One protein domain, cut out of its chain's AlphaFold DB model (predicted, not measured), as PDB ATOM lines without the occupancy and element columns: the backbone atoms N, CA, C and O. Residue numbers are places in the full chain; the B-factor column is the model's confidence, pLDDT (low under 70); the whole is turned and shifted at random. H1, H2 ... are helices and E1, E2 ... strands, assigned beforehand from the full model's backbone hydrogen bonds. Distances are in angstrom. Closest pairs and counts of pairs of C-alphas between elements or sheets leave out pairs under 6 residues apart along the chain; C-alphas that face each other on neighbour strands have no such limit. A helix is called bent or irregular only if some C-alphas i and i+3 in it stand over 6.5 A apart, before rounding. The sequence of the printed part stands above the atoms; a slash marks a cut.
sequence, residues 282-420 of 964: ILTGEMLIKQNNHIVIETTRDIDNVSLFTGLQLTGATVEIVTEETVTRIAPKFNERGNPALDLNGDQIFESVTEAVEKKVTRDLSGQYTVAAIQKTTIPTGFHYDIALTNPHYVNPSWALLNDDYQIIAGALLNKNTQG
ATOM      1  N   ILE A 282      37.781 -18.288   7.545       86.69
ATOM      2  CA  ILE A 282      37.175 -16.960   7.621       86.69
ATOM      3  C   ILE A 282      37.488 -16.357   8.988       86.69
ATOM      4  O   ILE A 282      37.150 -16.932  10.032       86.69
ATOM      5  N   LEU A 283      38.094 -15.178   8.952       84.88
ATOM      6  CA  LEU A 283      38.282 -14.279  10.073       84.88
ATOM      7  C   LEU A 283      37.178 -13.216  10.044       84.88
ATOM      8  O   LEU A 283      36.876 -12.635   9.003       84.88
ATOM      9  N   THR A 284      36.553 -12.990  11.199       75.75
ATOM     10  CA  THR A 284      35.498 -11.981  11.379       75.75
ATOM     11  C   THR A 284      35.875 -11.080  12.546       75.75
ATOM     12  O   THR A 284      36.305 -11.590  13.585       75.75
ATOM     13  N   GLY A 285      35.739  -9.768  12.360       72.75
ATOM     14  CA  GLY A 285      36.111  -8.752  13.344       72.75
ATOM     15  C   GLY A 285      36.455  -7.414  12.687       72.75
ATOM     16  O   GLY A 285      36.517  -7.312  11.460       72.75
ATOM     17  N   GLU A 286      36.673  -6.395  13.517       83.69
ATOM     18  CA  GLU A 286      37.359  -5.178  13.086       83.69
ATOM     19  C   GLU A 286      38.815  -5.510  12.738       83.69
ATOM     20  O   GLU A 286      39.463  -6.322  13.400       83.69
ATOM     21  N   MET A 287      39.319  -4.887  11.678       90.62
ATOM     22  CA  MET A 287      40.682  -5.058  11.197       90.62
ATOM     23  C   MET A 287      41.389  -3.716  11.167       90.62
ATOM     24  O   MET A 287      40.799  -2.710  10.776       90.62
ATOM     25  N   LEU A 288      42.670  -3.713  11.515       92.94
ATOM     26  CA  LEU A 288      43.536  -2.554  11.366       92.94
ATOM     27  C   LEU A 288      44.454  -2.778  10.163       92.94
ATOM     28  O   LEU A 288      45.320  -3.656  10.183       92.94
ATOM     29  N   ILE A 289      44.250  -1.989   9.110       92.56
ATOM     30  CA  ILE A 289      45.121  -1.948   7.936       92.56
ATOM     31  C   ILE A 289      46.255  -0.975   8.226       92.56
ATOM     32  O   ILE A 289      46.002   0.211   8.424       92.56
ATOM     33  N   LYS A 290      47.493  -1.466   8.225       91.38
ATOM     34  CA  LYS A 290      48.672  -0.646   8.489       91.38
ATOM     35  C   LYS A 290      49.349  -0.181   7.207       91.38
ATOM     36  O   LYS A 290      49.412  -0.924   6.222       91.38
ATOM     37  N   GLN A 291      49.969   0.999   7.244       88.62
ATOM     38  CA  GLN A 291      50.721   1.535   6.095       88.62
ATOM     39  C   GLN A 291      51.890   0.645   5.648       88.62
ATOM     40  O   GLN A 291      52.317   0.687   4.496       88.62
ATOM     41  N   ASN A 292      52.423  -0.177   6.551       88.56
ATOM     42  CA  ASN A 292      53.545  -1.069   6.277       88.56
ATOM     43  C   ASN A 292      53.138  -2.399   5.604       88.56
ATOM     44  O   ASN A 292      53.940  -3.329   5.597       88.56
ATOM     45  N   ASN A 293      51.940  -2.487   5.007       91.44
ATOM     46  CA  ASN A 293      51.374  -3.683   4.356       91.44
ATOM     47  C   ASN A 293      51.021  -4.834   5.314       91.44
ATOM     48  O   ASN A 293      50.959  -5.994   4.896       91.44
ATOM     49  N   HIS A 294      50.793  -4.522   6.588       93.69
ATOM     50  CA  HIS A 294      50.291  -5.478   7.567       93.69
ATOM     51  C   HIS A 294      48.790  -5.298   7.787       93.69
ATOM     52  O   HIS A 294      48.265  -4.185   7.739       93.69
ATOM     53  N   ILE A 295      48.107  -6.402   8.068       93.06
ATOM     54  CA  ILE A 295      46.715  -6.411   8.508       93.06
ATOM     55  C   ILE A 295      46.660  -7.090   9.860       93.06
ATOM     56  O   ILE A 295      47.064  -8.244   9.999       93.06
ATOM     57  N   VAL A 296      46.125  -6.375  10.838       92.88
ATOM     58  CA  VAL A 296      45.915  -6.902  12.178       92.88
ATOM     59  C   VAL A 296      44.445  -7.243  12.359       92.88
ATOM     60  O   VAL A 296      43.579  -6.405  12.109       92.88
ATOM     61  N   ILE A 297      44.174  -8.466  12.809       91.69
ATOM     62  CA  ILE A 297      42.824  -8.958  13.085       91.69
ATOM     63  C   ILE A 297      42.801  -9.587  14.472       91.69
ATOM     64  O   ILE A 297      43.565 -10.512  14.754       91.69
ATOM     65  N   GLU A 298      41.891  -9.120  15.321       90.19
ATOM     66  CA  GLU A 298      41.637  -9.724  16.627       90.19
ATOM     67  C   GLU A 298      40.331 -10.510  16.586       90.19
ATOM     68  O   GLU A 298      39.282 -10.001  16.192       90.19
ATOM     69  N   THR A 299      40.384 -11.785  16.960       87.81
ATOM     70  CA  THR A 299      39.208 -12.657  16.938       87.81
ATOM     71  C   THR A 299      39.280 -13.711  18.035       87.81
ATOM     72  O   THR A 299      40.355 -14.101  18.482       87.81
ATOM     73  N   THR A 300      38.129 -14.224  18.463       87.44
ATOM     74  CA  THR A 300      38.060 -15.371  19.380       87.44
ATOM     75  C   THR A 300      38.388 -16.694  18.685       87.44
ATOM     76  O   THR A 300      38.587 -17.704  19.359       87.44
ATOM     77  N   ARG A 301      38.447 -16.708  17.345       86.62
ATOM     78  CA  ARG A 301      38.741 -17.908  16.562       86.62
ATOM     79  C   ARG A 301      40.216 -18.287  16.669       86.62
ATOM     80  O   ARG A 301      41.097 -17.556  16.212       86.62
ATOM     81  N   ASP A 302      40.460 -19.467  17.225       87.38
ATOM     82  CA  ASP A 302      41.781 -20.077  17.261       87.38
ATOM     83  C   ASP A 302      42.124 -20.719  15.903       87.38
ATOM     84  O   ASP A 302      41.310 -21.453  15.337       87.38
ATOM     85  N   ILE A 303      43.306 -20.418  15.362       85.25
ATOM     86  CA  ILE A 303      43.835 -20.997  14.125       85.25
ATOM     87  C   ILE A 303      45.130 -21.729  14.453       85.25
ATOM     88  O   ILE A 303      46.112 -21.136  14.918       85.25
ATOM     89  N   ASP A 304      45.143 -23.021  14.156       78.50
ATOM     90  CA  ASP A 304      46.335 -23.853  14.225       78.50
ATOM     91  C   ASP A 304      47.163 -23.726  12.944       78.50
ATOM     92  O   ASP A 304      46.625 -23.593  11.847       78.50
ATOM     93  N   ASN A 305      48.491 -23.791  13.081       79.56
ATOM     94  CA  ASN A 305      49.436 -23.794  11.958       79.56
ATOM     95  C   ASN A 305      49.232 -22.633  10.959       79.56
ATOM     96  O   ASN A 305      49.236 -22.833   9.746       79.56
ATOM     97  N   VAL A 306      49.096 -21.402  11.469       83.19
ATOM     98  CA  VAL A 306      48.893 -20.180  10.660       83.19
ATOM     99  C   VAL A 306      49.919 -19.987   9.536       83.19
ATOM    100  O   VAL A 306      49.618 -19.343   8.537       83.19
ATOM    101  N   SER A 307      51.113 -20.570   9.659       82.75
ATOM    102  CA  SER A 307      52.171 -20.518   8.646       82.75
ATOM    103  C   SER A 307      51.843 -21.257   7.346       82.75
ATOM    104  O   SER A 307      52.542 -21.062   6.355       82.75
ATOM    105  N   LEU A 308      50.814 -22.109   7.327       83.50
ATOM    106  CA  LEU A 308      50.454 -22.881   6.138       83.50
ATOM    107  C   LEU A 308      49.620 -22.080   5.125       83.50
ATOM    108  O   LEU A 308      49.578 -22.462   3.951       83.50
ATOM    109  N   PHE A 309      48.987 -20.982   5.555       87.81
ATOM    110  CA  PHE A 309      48.181 -20.095   4.713       87.81
ATOM    111  C   PHE A 309      49.073 -19.100   3.968       87.81
ATOM    112  O   PHE A 309      49.760 -18.283   4.579       87.81
ATOM    113  N   THR A 310      49.041 -19.149   2.636       88.94
ATOM    114  CA  THR A 310      49.857 -18.269   1.775       88.94
ATOM    115  C   THR A 310      49.027 -17.237   1.015       88.94
ATOM    116  O   THR A 310      49.571 -16.418   0.273       88.94
ATOM    117  N   GLY A 311      47.705 -17.245   1.199       89.12
ATOM    118  CA  GLY A 311      46.779 -16.310   0.582       89.12
ATOM    119  C   GLY A 311      45.836 -15.668   1.595       89.12
ATOM    120  O   GLY A 311      45.443 -16.285   2.583       89.12
ATOM    121  N   LEU A 312      45.466 -14.419   1.320       92.50
ATOM    122  CA  LEU A 312      44.421 -13.696   2.036       92.50
ATOM    123  C   LEU A 312      43.495 -13.038   1.016       92.50
ATOM    124  O   LEU A 312      43.939 -12.208   0.221       92.50
ATOM    125  N   GLN A 313      42.213 -13.379   1.052       92.62
ATOM    126  CA  GLN A 313      41.182 -12.682   0.299       92.62
ATOM    127  C   GLN A 313      40.498 -11.652   1.194       92.62
ATOM    128  O   GLN A 313      39.978 -11.998   2.255       92.62
ATOM    129  N   LEU A 314      40.462 -10.403   0.738       91.81
ATOM    130  CA  LEU A 314      39.693  -9.330   1.359       91.81
ATOM    131  C   LEU A 314      38.456  -9.019   0.524       91.81
ATOM    132  O   LEU A 314      38.557  -8.858  -0.697       91.81
ATOM    133  N   THR A 315      37.305  -8.897   1.180       89.19
ATOM    134  CA  THR A 315      36.034  -8.515   0.555       89.19
ATOM    135  C   THR A 315      35.376  -7.368   1.316       89.19
ATOM    136  O   THR A 315      35.180  -7.439   2.528       89.19
ATOM    137  N   GLY A 316      35.030  -6.292   0.608       85.88
ATOM    138  CA  GLY A 316      34.427  -5.095   1.202       85.88
ATOM    139  C   GLY A 316      35.400  -4.245   2.029       85.88
ATOM    140  O   GLY A 316      34.960  -3.493   2.893       85.88
ATOM    141  N   ALA A 317      36.711  -4.356   1.791       89.56
ATOM    142  CA  ALA A 317      37.739  -3.670   2.572       89.56
ATOM    143  C   ALA A 317      37.902  -2.205   2.152       89.56
ATOM    144  O   ALA A 317      38.819  -1.855   1.418       89.56
ATOM    145  N   THR A 318      37.004  -1.337   2.612       90.25
ATOM    146  CA  THR A 318      36.972   0.072   2.197       90.25
ATOM    147  C   THR A 318      37.613   0.991   3.239       90.25
ATOM    148  O   THR A 318      37.248   0.932   4.408       90.25
ATOM    149  N   VAL A 319      38.516   1.877   2.810       90.94
ATOM    150  CA  VAL A 319      39.148   2.923   3.639       90.94
ATOM    151  C   VAL A 319      38.756   4.321   3.151       90.94
ATOM    152  O   VAL A 319      38.588   4.540   1.950       90.94
ATOM    153  N   GLU A 320      38.617   5.284   4.063       90.19
ATOM    154  CA  GLU A 320      38.423   6.705   3.738       90.19
ATOM    155  C   GLU A 320      39.739   7.456   3.965       90.19
ATOM    156  O   GLU A 320      40.116   7.749   5.096       90.19
ATOM    157  N   ILE A 321      40.451   7.755   2.879       87.38
ATOM    158  CA  ILE A 321      41.735   8.456   2.935       87.38
ATOM    159  C   ILE A 321      41.460   9.957   3.014       87.38
ATOM    160  O   ILE A 321      40.808  10.517   2.128       87.38
ATOM    161  N   VAL A 322      41.962  10.608   4.064       83.06
ATOM    162  CA  VAL A 322      41.853  12.059   4.254       83.06
ATOM    163  C   VAL A 322      43.149  12.711   3.785       83.06
ATOM    164  O   VAL A 322      44.224  12.403   4.290       83.06
ATOM    165  N   THR A 323      43.061  13.595   2.794       80.06
ATOM    166  CA  THR A 323      44.199  14.376   2.279       80.06
ATOM    167  C   THR A 323      43.894  15.862   2.385       80.06
ATOM    168  O   THR A 323      42.762  16.268   2.137       80.06
ATOM    169  N   GLU A 324      44.876  16.683   2.743       77.19
ATOM    170  CA  GLU A 324      44.715  18.138   2.723       77.19
ATOM    171  C   GLU A 324      44.925  18.660   1.296       77.19
ATOM    172  O   GLU A 324      45.985  18.464   0.698       77.19
ATOM    173  N   GLU A 325      43.916  19.329   0.737       75.06
ATOM    174  CA  GLU A 325      44.020  20.030  -0.545       75.06
ATOM    175  C   GLU A 325      43.864  21.533  -0.303       75.06
ATOM    176  O   GLU A 325      42.987  21.978   0.439       75.06
ATOM    177  N   THR A 326      44.729  22.345  -0.910       74.00
ATOM    178  CA  THR A 326      44.649  23.803  -0.782       74.00
ATOM    179  C   THR A 326      43.727  24.364  -1.857       74.00
ATOM    180  O   THR A 326      44.036  24.317  -3.047       74.00
ATOM    181  N   VAL A 327      42.592  24.924  -1.442       69.94
ATOM    182  CA  VAL A 327      41.637  25.564  -2.355       69.94
ATOM    183  C   VAL A 327      41.843  27.072  -2.286       69.94
ATOM    184  O   VAL A 327      41.791  27.669  -1.213       69.94
ATOM    185  N   THR A 328      42.079  27.703  -3.438       73.81
ATOM    186  CA  THR A 328      42.173  29.166  -3.536       73.81
ATOM    187  C   THR A 328      40.870  29.716  -4.098       73.81
ATOM    188  O   THR A 328      40.480  29.366  -5.212       73.81
ATOM    189  N   ARG A 329      40.195  30.582  -3.338       77.88
ATOM    190  CA  ARG A 329      38.990  31.299  -3.780       77.88
ATOM    191  C   ARG A 329      39.216  32.804  -3.766       77.88
ATOM    192  O   ARG A 329      40.037  33.314  -3.009       77.88
ATOM    193  N   ILE A 330      38.453  33.515  -4.586       78.19
ATOM    194  CA  ILE A 330      38.400  34.976  -4.565       78.19
ATOM    195  C   ILE A 330      37.327  35.376  -3.548       78.19
ATOM    196  O   ILE A 330      36.160  35.022  -3.719       78.19
ATOM    197  N   ALA A 331      37.718  36.068  -2.481       77.38
ATOM    198  CA  ALA A 331      36.812  36.550  -1.440       77.38
ATOM    199  C   ALA A 331      36.931  38.077  -1.290       77.38
ATOM    200  O   ALA A 331      37.976  38.637  -1.623       77.38
ATOM    201  N   PRO A 332      35.881  38.783  -0.831       80.25
ATOM    202  CA  PRO A 332      35.972  40.217  -0.581       80.25
ATOM    203  C   PRO A 332      37.039  40.477   0.478       80.25
ATOM    204  O   PRO A 332      37.022  39.854   1.540       80.25
ATOM    205  N   LYS A 333      37.949  41.409   0.208       81.69
ATOM    206  CA  LYS A 333      38.894  41.873   1.217       81.69
ATOM    207  C   LYS A 333      38.133  42.743   2.208       81.69
ATOM    208  O   LYS A 333      37.442  43.665   1.786       81.69
ATOM    209  N   PHE A 334      38.242  42.490   3.506       81.38
ATOM    210  CA  PHE A 334      37.603  43.321   4.534       81.38
ATOM    211  C   PHE A 334      38.629  44.268   5.174       81.38
ATOM    212  O   PHE A 334      39.801  43.926   5.320       81.38
ATOM    213  N   ASN A 335      38.214  45.482   5.538       79.38
ATOM    214  CA  ASN A 335      39.056  46.411   6.296       79.38
ATOM    215  C   ASN A 335      39.093  46.040   7.792       79.38
ATOM    216  O   ASN A 335      38.316  45.207   8.254       79.38
ATOM    217  N   GLU A 336      39.948  46.699   8.580       76.06
ATOM    218  CA  GLU A 336      40.116  46.431  10.025       76.06
ATOM    219  C   GLU A 336      38.833  46.622  10.863       76.06
ATOM    220  O   GLU A 336      38.782  46.235  12.027       76.06
ATOM    221  N   ARG A 337      37.778  47.212  10.282       77.31
ATOM    222  CA  ARG A 337      36.455  47.375  10.905       77.31
ATOM    223  C   ARG A 337      35.437  46.317  10.457       77.31
ATOM    224  O   ARG A 337      34.276  46.421  10.837       77.31
ATOM    225  N   GLY A 338      35.850  45.328   9.660       75.00
ATOM    226  CA  GLY A 338      35.011  44.219   9.197       75.00
ATOM    227  C   GLY A 338      34.076  44.550   8.029       75.00
ATOM    228  O   GLY A 338      33.194  43.754   7.723       75.00
ATOM    229  N   ASN A 339      34.255  45.695   7.361       80.38
ATOM    230  CA  ASN A 339      33.471  46.073   6.178       80.38
ATOM    231  C   ASN A 339      34.247  45.759   4.887       80.38
ATOM    232  O   ASN A 339      35.477  45.851   4.908       80.38
ATOM    233  N   PRO A 340      33.577  45.434   3.762       80.06
ATOM    234  CA  PRO A 340      34.257  45.207   2.489       80.06
ATOM    235  C   PRO A 340      35.110  46.420   2.100       80.06
ATOM    236  O   PRO A 340      34.634  47.556   2.123       80.06
ATOM    237  N   ALA A 341      36.377  46.185   1.780       81.12
ATOM    238  CA  ALA A 341      37.297  47.198   1.299       81.12
ATOM    239  C   ALA A 341      36.870  47.619  -0.110       81.12
ATOM    240  O   ALA A 341      36.647  46.772  -0.973       81.12
ATOM    241  N   LEU A 342      36.735  48.925  -0.324       81.81
ATOM    242  CA  LEU A 342      36.378  49.514  -1.611       81.81
ATOM    243  C   LEU A 342      37.613  50.182  -2.224       81.81
ATOM    244  O   LEU A 342      38.461  50.699  -1.490       81.81
ATOM    245  N   ASP A 343      37.726  50.158  -3.548       80.62
ATOM    246  CA  ASP A 343      38.756  50.884  -4.283       80.62
ATOM    247  C   ASP A 343      38.439  52.390  -4.338       80.62
ATOM    248  O   ASP A 343      37.428  52.865  -3.815       80.62
ATOM    249  N   LEU A 344      39.325  53.174  -4.958       78.88
ATOM    250  CA  LEU A 344      39.157  54.630  -5.058       78.88
ATOM    251  C   LEU A 344      37.930  55.049  -5.890       78.88
ATOM    252  O   LEU A 344      37.516  56.204  -5.794       78.88
ATOM    253  N   ASN A 345      37.350  54.136  -6.674       78.81
ATOM    254  CA  ASN A 345      36.145  54.361  -7.471       78.81
ATOM    255  C   ASN A 345      34.867  53.891  -6.752       78.81
ATOM    256  O   ASN A 345      33.768  54.178  -7.225       78.81
ATOM    257  N   GLY A 346      34.997  53.232  -5.594       76.38
ATOM    258  CA  GLY A 346      33.884  52.716  -4.800       76.38
ATOM    259  C   GLY A 346      33.517  51.258  -5.091       76.38
ATOM    260  O   GLY A 346      32.518  50.785  -4.547       76.38
ATOM    261  N   ASP A 347      34.312  50.539  -5.887       80.31
ATOM    262  CA  ASP A 347      34.084  49.129  -6.212       80.31
ATOM    263  C   ASP A 347      34.723  48.201  -5.170       80.31
ATOM    264  O   ASP A 347      35.773  48.500  -4.605       80.31
ATOM    265  N   GLN A 348      34.105  47.049  -4.894       84.38
ATOM    266  CA  GLN A 348      34.645  46.081  -3.933       84.38
ATOM    267  C   GLN A 348      35.983  45.490  -4.390       84.38
ATOM    268  O   GLN A 348      36.109  44.955  -5.490       84.38
ATOM    269  N   ILE A 349      36.963  45.517  -3.487       80.50
ATOM    270  CA  ILE A 349      38.263  44.877  -3.666       80.50
ATOM    271  C   ILE A 349      38.153  43.425  -3.208       80.50
ATOM    272  O   ILE A 349      37.713  43.136  -2.092       80.50
ATOM    273  N   PHE A 350      38.612  42.508  -4.051       82.50
ATOM    274  CA  PHE A 350      38.701  41.090  -3.728       82.50
ATOM    275  C   PHE A 350      40.161  40.669  -3.534       82.50
ATOM    276  O   PHE A 350      41.064  41.216  -4.165       82.50
ATOM    277  N   GLU A 351      40.391  39.680  -2.673       81.88
ATOM    278  CA  GLU A 351      41.691  39.043  -2.470       81.88
ATOM    279  C   GLU A 351      41.595  37.524  -2.640       81.88
ATOM    280  O   GLU A 351      40.537  36.913  -2.469       81.88
ATOM    281  N   SER A 352      42.708  36.906  -3.027       76.88
ATOM    282  CA  SER A 352      42.821  35.452  -3.081       76.88
ATOM    283  C   SER A 352      43.031  34.911  -1.670       76.88
ATOM    284  O   SER A 352      44.059  35.190  -1.053       76.88
ATOM    285  N   VAL A 353      42.076  34.122  -1.185       75.75
ATOM    286  CA  VAL A 353      42.158  33.420   0.096       75.75
ATOM    287  C   VAL A 353      42.412  31.947  -0.188       75.75
ATOM    288  O   VAL A 353      41.652  31.309  -0.921       75.75
ATOM    289  N   THR A 354      43.490  31.419   0.381       75.19
ATOM    290  CA  THR A 354      43.865  30.009   0.280       75.19
ATOM    291  C   THR A 354      43.587  29.332   1.619       75.19
ATOM    292  O   THR A 354      44.154  29.722   2.635       75.19
ATOM    293  N   GLU A 355      42.709  28.330   1.618       76.06
ATOM    294  CA  GLU A 355      42.337  27.542   2.799       76.06
ATOM    295  C   GLU A 355      42.683  26.067   2.548       76.06
ATOM    296  O   GLU A 355      42.496  25.555   1.439       76.06
ATOM    297  N   ALA A 356      43.217  25.387   3.565       71.44
ATOM    298  CA  ALA A 356      43.382  23.939   3.533       71.44
ATOM    299  C   ALA A 356      42.018  23.292   3.803       71.44
ATOM    300  O   ALA A 356      41.380  23.583   4.815       71.44
ATOM    301  N   VAL A 357      41.556  22.449   2.881       75.62
ATOM    302  CA  VAL A 357      40.295  21.719   3.003       75.62
ATOM    303  C   VAL A 357      40.604  20.227   3.017       75.62
ATOM    304  O   VAL A 357      41.344  19.727   2.169       75.62
ATOM    305  N   GLU A 358      40.026  19.509   3.977       78.44
ATOM    306  CA  GLU A 358      40.104  18.051   4.018       78.44
ATOM    307  C   GLU A 358      39.326  17.449   2.844       78.44
ATOM    308  O   GLU A 358      38.104  17.582   2.730       78.44
ATOM    309  N   LYS A 359      40.036  16.738   1.972       79.88
ATOM    310  CA  LYS A 359      39.461  15.920   0.912       79.88
ATOM    311  C   LYS A 359      39.418  14.473   1.376       79.88
ATOM    312  O   LYS A 359      40.453  13.816   1.500       79.88
ATOM    313  N   LYS A 360      38.203  13.977   1.590       84.94
ATOM    314  CA  LYS A 360      37.927  12.588   1.956       84.94
ATOM    315  C   LYS A 360      37.675  11.769   0.706       84.94
ATOM    316  O   LYS A 360      36.815  12.115  -0.105       84.94
ATOM    317  N   VAL A 361      38.445  10.705   0.526       86.06
ATOM    318  CA  VAL A 361      38.356   9.864  -0.660       86.06
ATOM    319  C   VAL A 361      38.298   8.400  -0.259       86.06
ATOM    320  O   VAL A 361      39.255   7.826   0.250       86.06
ATOM    321  N   THR A 362      37.169   7.775  -0.565       90.00
ATOM    322  CA  THR A 362      36.953   6.351  -0.346       90.00
ATOM    323  C   THR A 362      37.753   5.510  -1.350       90.00
ATOM    324  O   THR A 362      37.769   5.790  -2.559       90.00
ATOM    325  N   ARG A 363      38.435   4.471  -0.861       90.12
ATOM    326  CA  ARG A 363      39.204   3.501  -1.652       90.12
ATOM    327  C   ARG A 363      38.892   2.084  -1.198       90.12
ATOM    328  O   ARG A 363      38.852   1.814  -0.006       90.12
ATOM    329  N   ASP A 364      38.703   1.189  -2.158       91.81
ATOM    330  CA  ASP A 364      38.513  -0.236  -1.899       91.81
ATOM    331  C   ASP A 364      39.860  -0.965  -1.995       91.81
ATOM    332  O   ASP A 364      40.576  -0.846  -2.993       91.81
ATOM    333  N   LEU A 365      40.197  -1.704  -0.943       92.12
ATOM    334  CA  LEU A 365      41.373  -2.559  -0.791       92.12
ATOM    335  C   LEU A 365      41.020  -4.046  -0.949       92.12
ATOM    336  O   LEU A 365      41.851  -4.909  -0.665       92.12
ATOM    337  N   SER A 366      39.809  -4.385  -1.391       92.50
ATOM    338  CA  SER A 366      39.427  -5.769  -1.683       92.50
ATOM    339  C   SER A 366      40.348  -6.381  -2.744       92.50
ATOM    340  O   SER A 366      40.852  -5.692  -3.636       92.50
ATOM    341  N   GLY A 367      40.607  -7.681  -2.631       90.50
ATOM    342  CA  GLY A 367      41.538  -8.382  -3.513       90.50
ATOM    343  C   GLY A 367      42.029  -9.704  -2.936       90.50
ATOM    344  O   GLY A 367      41.768 -10.030  -1.780       90.50
ATOM    345  N   GLN A 368      42.747 -10.470  -3.758       92.88
ATOM    346  CA  GLN A 368      43.409 -11.711  -3.359       92.88
ATOM    347  C   GLN A 368      44.914 -11.464  -3.249       92.88
ATOM    348  O   GLN A 368      45.605 -11.330  -4.258       92.88
ATOM    349  N   TYR A 369      45.425 -11.452  -2.025       93.38
ATOM    350  CA  TYR A 369      46.808 -11.111  -1.716       93.38
ATOM    351  C   TYR A 369      47.636 -12.353  -1.388       93.38
ATOM    352  O   TYR A 369      47.103 -13.376  -0.947       93.38
ATOM    353  N   THR A 370      48.947 -12.252  -1.607       91.38
ATOM    354  CA  THR A 370      49.926 -13.250  -1.165       91.38
ATOM    355  C   THR A 370      50.416 -12.879   0.229       91.38
ATOM    356  O   THR A 370      50.892 -11.763   0.450       91.38
ATOM    357  N   VAL A 371      50.323 -13.821   1.159       92.44
ATOM    358  CA  VAL A 371      50.756 -13.661   2.550       92.44
ATOM    359  C   VAL A 371      52.239 -14.008   2.658       92.44
ATOM    360  O   VAL A 371      52.662 -15.086   2.250       92.44
ATOM    361  N   ALA A 372      53.029 -13.078   3.191       90.31
ATOM    362  CA  ALA A 372      54.448 -13.270   3.475       90.31
ATOM    363  C   ALA A 372      54.663 -14.046   4.784       90.31
ATOM    364  O   ALA A 372      55.506 -14.938   4.850       90.31
ATOM    365  N   ALA A 373      53.912 -13.690   5.828       90.44
ATOM    366  CA  ALA A 373      53.959 -14.332   7.137       90.44
ATOM    367  C   ALA A 373      52.687 -14.016   7.934       90.44
ATOM    368  O   ALA A 373      52.076 -12.966   7.739       90.44
ATOM    369  N   ILE A 374      52.336 -14.901   8.868       92.31
ATOM    370  CA  ILE A 374      51.285 -14.669   9.865       92.31
ATOM    371  C   ILE A 374      51.879 -14.909  11.249       92.31
ATOM    372  O   ILE A 374      52.420 -15.986  11.513       92.31
ATOM    373  N   GLN A 375      51.767 -13.922  12.133       91.88
ATOM    374  CA  GLN A 375      52.126 -14.056  13.543       91.88
ATOM    375  C   GLN A 375      50.859 -14.122  14.394       91.88
ATOM    376  O   GLN A 375      49.991 -13.260  14.294       91.88
ATOM    377  N   LYS A 376      50.762 -15.154  15.237       92.50
ATOM    378  CA  LYS A 376      49.649 -15.369  16.168       92.50
ATOM    379  C   LYS A 376      50.121 -15.107  17.595       92.50
ATOM    380  O   LYS A 376      51.066 -15.751  18.048       92.50
ATOM    381  N   THR A 377      49.422 -14.228  18.307       91.69
ATOM    382  CA  THR A 377      49.667 -13.933  19.727       91.69
ATOM    383  C   THR A 377      48.373 -14.082  20.523       91.69
ATOM    384  O   THR A 377      47.326 -13.598  20.103       91.69
ATOM    385  N   THR A 378      48.414 -14.751  21.674       89.06
ATOM    386  CA  THR A 378      47.241 -14.887  22.553       89.06
ATOM    387  C   THR A 378      47.028 -13.606  23.362       89.06
ATOM    388  O   THR A 378      47.961 -13.122  24.002       89.06
ATOM    389  N   ILE A 379      45.800 -13.081  23.370       89.56
ATOM    390  CA  ILE A 379      45.385 -11.891  24.133       89.56
ATOM    391  C   ILE A 379      44.225 -12.249  25.087       89.56
ATOM    392  O   ILE A 379      43.574 -13.274  24.891       89.56
ATOM    393  N   PRO A 380      43.918 -11.448  26.130       86.06
ATOM    394  CA  PRO A 380      42.888 -11.799  27.119       86.06
ATOM    395  C   PRO A 380      41.484 -12.050  26.542       86.06
ATOM    396  O   PRO A 380      40.691 -12.769  27.144       86.06
ATOM    397  N   THR A 381      41.175 -11.455  25.390       82.88
ATOM    398  CA  THR A 381      39.871 -11.508  24.712       82.88
ATOM    399  C   THR A 381      39.840 -12.457  23.503       82.88
ATOM    400  O   THR A 381      38.796 -12.565  22.861       82.88
ATOM    401  N   GLY A 382      40.937 -13.165  23.189       88.38
ATOM    402  CA  GLY A 382      41.038 -14.051  22.023       88.38
ATOM    403  C   GLY A 382      42.464 -14.174  21.469       88.38
ATOM    404  O   GLY A 382      43.428 -14.373  22.208       88.38
ATOM    405  N   PHE A 383      42.600 -14.046  20.153       90.31
ATOM    406  CA  PHE A 383      43.861 -14.149  19.424       90.31
ATOM    407  C   PHE A 383      44.069 -12.926  18.536       90.31
ATOM    408  O   PHE A 383      43.142 -12.455  17.879       90.31
ATOM    409  N   HIS A 384      45.306 -12.450  18.510       91.06
ATOM    410  CA  HIS A 384      45.785 -11.368  17.668       91.06
ATOM    411  C   HIS A 384      46.587 -11.962  16.507       91.06
ATOM    412  O   HIS A 384      47.607 -12.624  16.733       91.06
ATOM    413  N   TYR A 385      46.122 -11.733  15.280       92.94
ATOM    414  CA  TYR A 385      46.794 -12.154  14.055       92.94
ATOM    415  C   TYR A 385      47.373 -10.937  13.343       92.94
ATOM    416  O   TYR A 385      46.621 -10.067  12.913       92.94
ATOM    417  N   ASP A 386      48.696 -10.903  13.195       93.25
ATOM    418  CA  ASP A 386      49.398  -9.923  12.367       93.25
ATOM    419  C   ASP A 386      49.801 -10.590  11.042       93.25
ATOM    420  O   ASP A 386      50.630 -11.508  11.017       93.25
ATOM    421  N   ILE A 387      49.150 -10.183   9.951       94.19
ATOM    422  CA  ILE A 387      49.284 -10.765   8.615       94.19
ATOM    423  C   ILE A 387      50.088  -9.804   7.737       94.19
ATOM    424  O   ILE A 387      49.597  -8.746   7.345       94.19
ATOM    425  N   ALA A 388      51.304 -10.199   7.368       93.94
ATOM    426  CA  ALA A 388      52.158  -9.439   6.463       93.94
ATOM    427  C   ALA A 388      51.855  -9.801   5.002       93.94
ATOM    428  O   ALA A 388      51.916 -10.977   4.628       93.94
ATOM    429  N   LEU A 389      51.571  -8.811   4.150       94.06
ATOM    430  CA  LEU A 389      51.312  -9.025   2.723       94.06
ATOM    431  C   LEU A 389      52.566  -8.799   1.869       94.06
ATOM    432  O   LEU A 389      53.340  -7.869   2.083       94.06
ATOM    433  N   THR A 390      52.737  -9.620   0.832       92.94
ATOM    434  CA  THR A 390      53.804  -9.440  -0.161       92.94
ATOM    435  C   THR A 390      53.346  -8.460  -1.239       92.94
ATOM    436  O   THR A 390      52.498  -8.805  -2.058       92.94
ATOM    437  N   ASN A 391      53.931  -7.258  -1.268       90.69
ATOM    438  CA  ASN A 391      53.713  -6.230  -2.300       90.69
ATOM    439  C   ASN A 391      52.233  -6.034  -2.720       90.69
ATOM    440  O   ASN A 391      51.913  -6.150  -3.908       90.69
ATOM    441  N   PRO A 392      51.310  -5.724  -1.790       91.19
ATOM    442  CA  PRO A 392      49.875  -5.682  -2.092       91.19
ATOM    443  C   PRO A 392      49.485  -4.622  -3.136       91.19
ATOM    444  O   PRO A 392      48.489  -4.797  -3.834       91.19
ATOM    445  N   HIS A 393      50.302  -3.580  -3.334       89.69
ATOM    446  CA  HIS A 393      50.095  -2.567  -4.377       89.69
ATOM    447  C   HIS A 393      50.117  -3.122  -5.813       89.69
ATOM    448  O   HIS A 393      49.500  -2.527  -6.695       89.69
ATOM    449  N   TYR A 394      50.785  -4.259  -6.065       88.94
ATOM    450  CA  TYR A 394      50.721  -4.927  -7.373       88.94
ATOM    451  C   TYR A 394      49.367  -5.595  -7.625       88.94
ATOM    452  O   TYR A 394      48.977  -5.760  -8.778       88.94
ATOM    453  N   VAL A 395      48.658  -5.982  -6.561       89.38
ATOM    454  CA  VAL A 395      47.308  -6.553  -6.648       89.38
ATOM    455  C   VAL A 395      46.268  -5.435  -6.690       89.38
ATOM    456  O   VAL A 395      45.349  -5.481  -7.502       89.38
ATOM    457  N   ASN A 396      46.420  -4.413  -5.844       90.62
ATOM    458  CA  ASN A 396      45.533  -3.258  -5.810       90.62
ATOM    459  C   ASN A 396      46.341  -1.968  -5.554       90.62
ATOM    460  O   ASN A 396      46.831  -1.766  -4.440       90.62
ATOM    461  N   PRO A 397      46.452  -1.059  -6.545       89.44
ATOM    462  CA  PRO A 397      47.244   0.168  -6.426       89.44
ATOM    463  C   PRO A 397      46.842   1.087  -5.264       89.44
ATOM    464  O   PRO A 397      47.660   1.888  -4.817       89.44
ATOM    465  N   SER A 398      45.613   0.968  -4.745       90.69
ATOM    466  CA  SER A 398      45.117   1.775  -3.622       90.69
ATOM    467  C   SER A 398      45.920   1.574  -2.335       90.69
ATOM    468  O   SER A 398      45.969   2.483  -1.513       90.69
ATOM    469  N   TRP A 399      46.611   0.437  -2.184       91.38
ATOM    470  CA  TRP A 399      47.531   0.201  -1.065       91.38
ATOM    471  C   TRP A 399      48.682   1.209  -1.011       91.38
ATOM    472  O   TRP A 399      49.138   1.552   0.073       91.38
ATOM    473  N   ALA A 400      49.128   1.730  -2.159       88.75
ATOM    474  CA  ALA A 400      50.186   2.742  -2.211       88.75
ATOM    475  C   ALA A 400      49.709   4.144  -1.777       88.75
ATOM    476  O   ALA A 400      50.529   5.048  -1.642       88.75
ATOM    477  N   LEU A 401      48.398   4.338  -1.597       88.12
ATOM    478  CA  LEU A 401      47.798   5.624  -1.237       88.12
ATOM    479  C   LEU A 401      47.551   5.775   0.271       88.12
ATOM    480  O   LEU A 401      47.152   6.856   0.700       88.12
ATOM    481  N   LEU A 402      47.752   4.716   1.064       88.81
ATOM    482  CA  LEU A 402      47.491   4.724   2.506       88.81
ATOM    483  C   LEU A 402      48.416   5.719   3.218       88.81
ATOM    484  O   LEU A 402      49.639   5.578   3.172       88.81
ATOM    485  N   ASN A 403      47.837   6.717   3.890       88.19
ATOM    486  CA  ASN A 403      48.587   7.785   4.563       88.19
ATOM    487  C   ASN A 403      48.545   7.727   6.103       88.19
ATOM    488  O   ASN A 403      49.278   8.486   6.733       88.19
ATOM    489  N   ASP A 404      47.794   6.779   6.666       89.38
ATOM    490  CA  ASP A 404      47.757   6.431   8.089       89.38
ATOM    491  C   ASP A 404      47.326   4.954   8.245       89.38
ATOM    492  O   ASP A 404      47.089   4.264   7.243       89.38
ATOM    493  N   ASP A 405      47.228   4.460   9.476       91.38
ATOM    494  CA  ASP A 405      46.611   3.172   9.788       91.38
ATOM    495  C   ASP A 405      45.075   3.323   9.855       91.38
ATOM    496  O   ASP A 405      44.548   4.233  10.494       91.38
ATOM    497  N   TYR A 406      44.327   2.415   9.215       90.81
ATOM    498  CA  TYR A 406      42.863   2.508   9.112       90.81
ATOM    499  C   TYR A 406      42.160   1.322   9.757       90.81
ATOM    500  O   TYR A 406      42.411   0.166   9.412       90.81
ATOM    501  N   GLN A 407      41.215   1.619  10.647       92.00
ATOM    502  CA  GLN A 407      40.342   0.626  11.261       92.00
ATOM    503  C   GLN A 407      39.100   0.426  10.383       92.00
ATOM    504  O   GLN A 407      38.363   1.374  10.108       92.00
ATOM    505  N   ILE A 408      38.885  -0.802   9.911       90.50
ATOM    506  CA  ILE A 408      37.809  -1.153   8.980       90.50
ATOM    507  C   ILE A 408      37.072  -2.417   9.422       90.50
ATOM    508  O   ILE A 408      37.586  -3.231  10.185       90.50
ATOM    509  N   ILE A 409      35.881  -2.621   8.866       87.62
ATOM    510  CA  ILE A 409      35.159  -3.893   8.937       87.62
ATOM    511  C   ILE A 409      35.104  -4.455   7.520       87.62
ATOM    512  O   ILE A 409      34.569  -3.811   6.622       87.62
ATOM    513  N   ALA A 410      35.655  -5.648   7.317       88.00
ATOM    514  CA  ALA A 410      35.616  -6.332   6.027       88.00
ATOM    515  C   ALA A 410      35.589  -7.855   6.215       88.00
ATOM    516  O   ALA A 410      35.736  -8.364   7.327       88.00
ATOM    517  N   GLY A 411      35.389  -8.602   5.132       87.06
ATOM    518  CA  GLY A 411      35.611 -10.044   5.127       87.06
ATOM    519  C   GLY A 411      37.089 -10.353   4.905       87.06
ATOM    520  O   GLY A 411      37.686  -9.819   3.972       87.06
ATOM    521  N   ALA A 412      37.664 -11.224   5.734       90.81
ATOM    522  CA  ALA A 412      39.017 -11.748   5.563       90.81
ATOM    523  C   ALA A 412      38.980 -13.281   5.506       90.81
ATOM    524  O   ALA A 412      38.590 -13.939   6.469       90.81
ATOM    525  N   LEU A 413      39.384 -13.856   4.375       90.75
ATOM    526  CA  LEU A 413      39.486 -15.302   4.178       90.75
ATOM    527  C   LEU A 413      40.956 -15.678   3.985       90.75
ATOM    528  O   LEU A 413      41.555 -15.352   2.961       90.75
ATOM    529  N   LEU A 414      41.529 -16.380   4.960       88.94
ATOM    530  CA  LEU A 414      42.823 -17.035   4.810       88.94
ATOM    531  C   LEU A 414      42.650 -18.280   3.942       88.94
ATOM    532  O   LEU A 414      41.886 -19.180   4.291       88.94
ATOM    533  N   ASN A 415      43.357 -18.314   2.814       84.38
ATOM    534  CA  ASN A 415      43.253 -19.362   1.806       84.38
ATOM    535  C   ASN A 415      44.625 -19.719   1.210       84.38
ATOM    536  O   ASN A 415      45.676 -19.353   1.747       84.38
ATOM    537  N   LYS A 416      44.624 -20.482   0.106       78.44
ATOM    538  CA  LYS A 416      45.842 -21.014  -0.540       78.44
ATOM    539  C   LYS A 416      46.741 -21.718   0.470       78.44
ATOM    540  O   LYS A 416      47.953 -21.492   0.550       78.44
ATOM    541  N   ASN A 417      46.114 -22.545   1.289       77.62
ATOM    542  CA  ASN A 417      46.825 -23.342   2.253       77.62
ATOM    543  C   ASN A 417      47.679 -24.407   1.538       77.62
ATOM    544  O   ASN A 417      47.203 -25.149   0.677       77.62
ATOM    545  N   THR A 418      48.945 -24.498   1.929       74.12
ATOM    546  CA  THR A 418      49.916 -25.468   1.398       74.12
ATOM    547  C   THR A 418      49.566 -26.930   1.698       74.12
ATOM    548  O   THR A 418      50.066 -27.816   1.011       74.12
ATOM    549  N   GLN A 419      48.677 -27.191   2.663       75.88
ATOM    550  CA  GLN A 419      48.202 -28.533   3.034       75.88
ATOM    551  C   GLN A 419      46.705 -28.774   2.748       75.88
ATOM    552  O   GLN A 419      46.150 -29.783   3.183       75.88
ATOM    553  N   GLY A 420      46.036 -27.853   2.047       79.94
ATOM    554  CA  GLY A 420      44.661 -28.034   1.577       79.94
ATOM    555  C   GLY A 420      44.656 -28.818   0.268       79.94
ATOM    556  O   GLY A 420      45.525 -28.595  -0.582       79.94
TER     557      GLY A 420
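Overview. This is residues 282 to 420 of the 964 residues of an uncharacterized protein of Acinetobacter rudis CIP 110305 (UniProt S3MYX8). A compact head of one antiparallel sheet, folded back on itself so that E8, E1, E2 and E7 face E3 and E9 across the hinge strand E6, bears a long hairpin arm made by E4 and E5. The arm leads away from the head, has the loop of residues 333 to 349 at its far tip and makes most of the length; the short helix H1 is near its base. The printed part has 139 residues with nine named strands and one named helix, in the order E1, E2, E3, E4, E5, E6, E7, H1, E8, E9, and its class is mostly strand. The head's sheet has the order E8, E1, E2, E7, E6, E3, E9, and the arm is a second sheet, E4 and E5, also antiparallel. The whole is extended, with a radius of gyration of the C-alphas of 24.2 A and spans of 84 by 34 by 20 A.

Arrangement. The large sheet runs from E8, residues 406 to 409, through E1, residues 286 to 289, E2, residues 294 to 299, E7, residues 382 to 389, E6, residues 367 to 379, and E3, residues 309 to 315, to E9, residues 411 to 417. It is strongly twisted, and E8 and E9 are its edge strands. It is a folded sheet, one sheet bent back on itself into two leaves that face each other, with 15 pairs of C-alphas within 11 A. The hinge E6 bends by 86 degrees at residue 370. Its pairing is staggered: residues 367 to 370 pair with E3, and residues 371 to 379 with E7. N 369 and O 312 of E6 and E3 are 2.8 A apart, within hydrogen-bond range. E6 and E7 form a hairpin, with N 384 and O 377 at 2.8 A. E2 and E7 are antiparallel at 161 degrees, with N 297 and O 385 at 2.9 A. E1 and E2 form a hairpin, with N 288 and O 296 at 2.9 A. E8 and E1 have N 287 and O 408 at 2.8 A. E3 and E9 have N 313 and O 413 at 2.8 A. Residues 282 to 283 pair antiparallel with residues 412 to 413 of E9. E3 runs on into E4, residues 318 to 332, at 46 degrees. E4 and E5, residues 350 to 364, form a hairpin at 167 degrees, with N 319 and O 363 at 2.8 A and N 331 and O 351 at 2.9 A. E5 runs on into E6 at 82 degrees. H1, residues 397 to 401, is not on the large sheet; its closest C-alpha pair with E5 is Ser 398 and Arg 363, 6.5 A apart. In H1, 0 of 1 O i to N i+4 pairs and 2 of 2 O i to N i+3 pairs are within hydrogen-bond range. E5 and E9 are apart, for instance.

Along the chain. E1 begins at C-alpha 286, at (37.359, -5.178, 13.086). E4 is 40.3 A from first to last C-alpha and E5 41.4 A; C-alpha 332, the end of E4, is at (35.972, 40.217, -0.581). E6 measures 28.1 A, E7 22.4 A, E9 17.6 A, E3 17.3 A and E2 16.2 A. E9 ends at C-alpha 417, at (46.825, -23.342, 2.253).

Size, cuts and confidence. The C-alphas farthest apart are those of Asn 345 and Gln 419, 84.4 A. The printed part has no cut. The link from E4 to E5, 17 residues, is long. The mean pLDDT of the printed part is 85.8, and residue 327 is under 70.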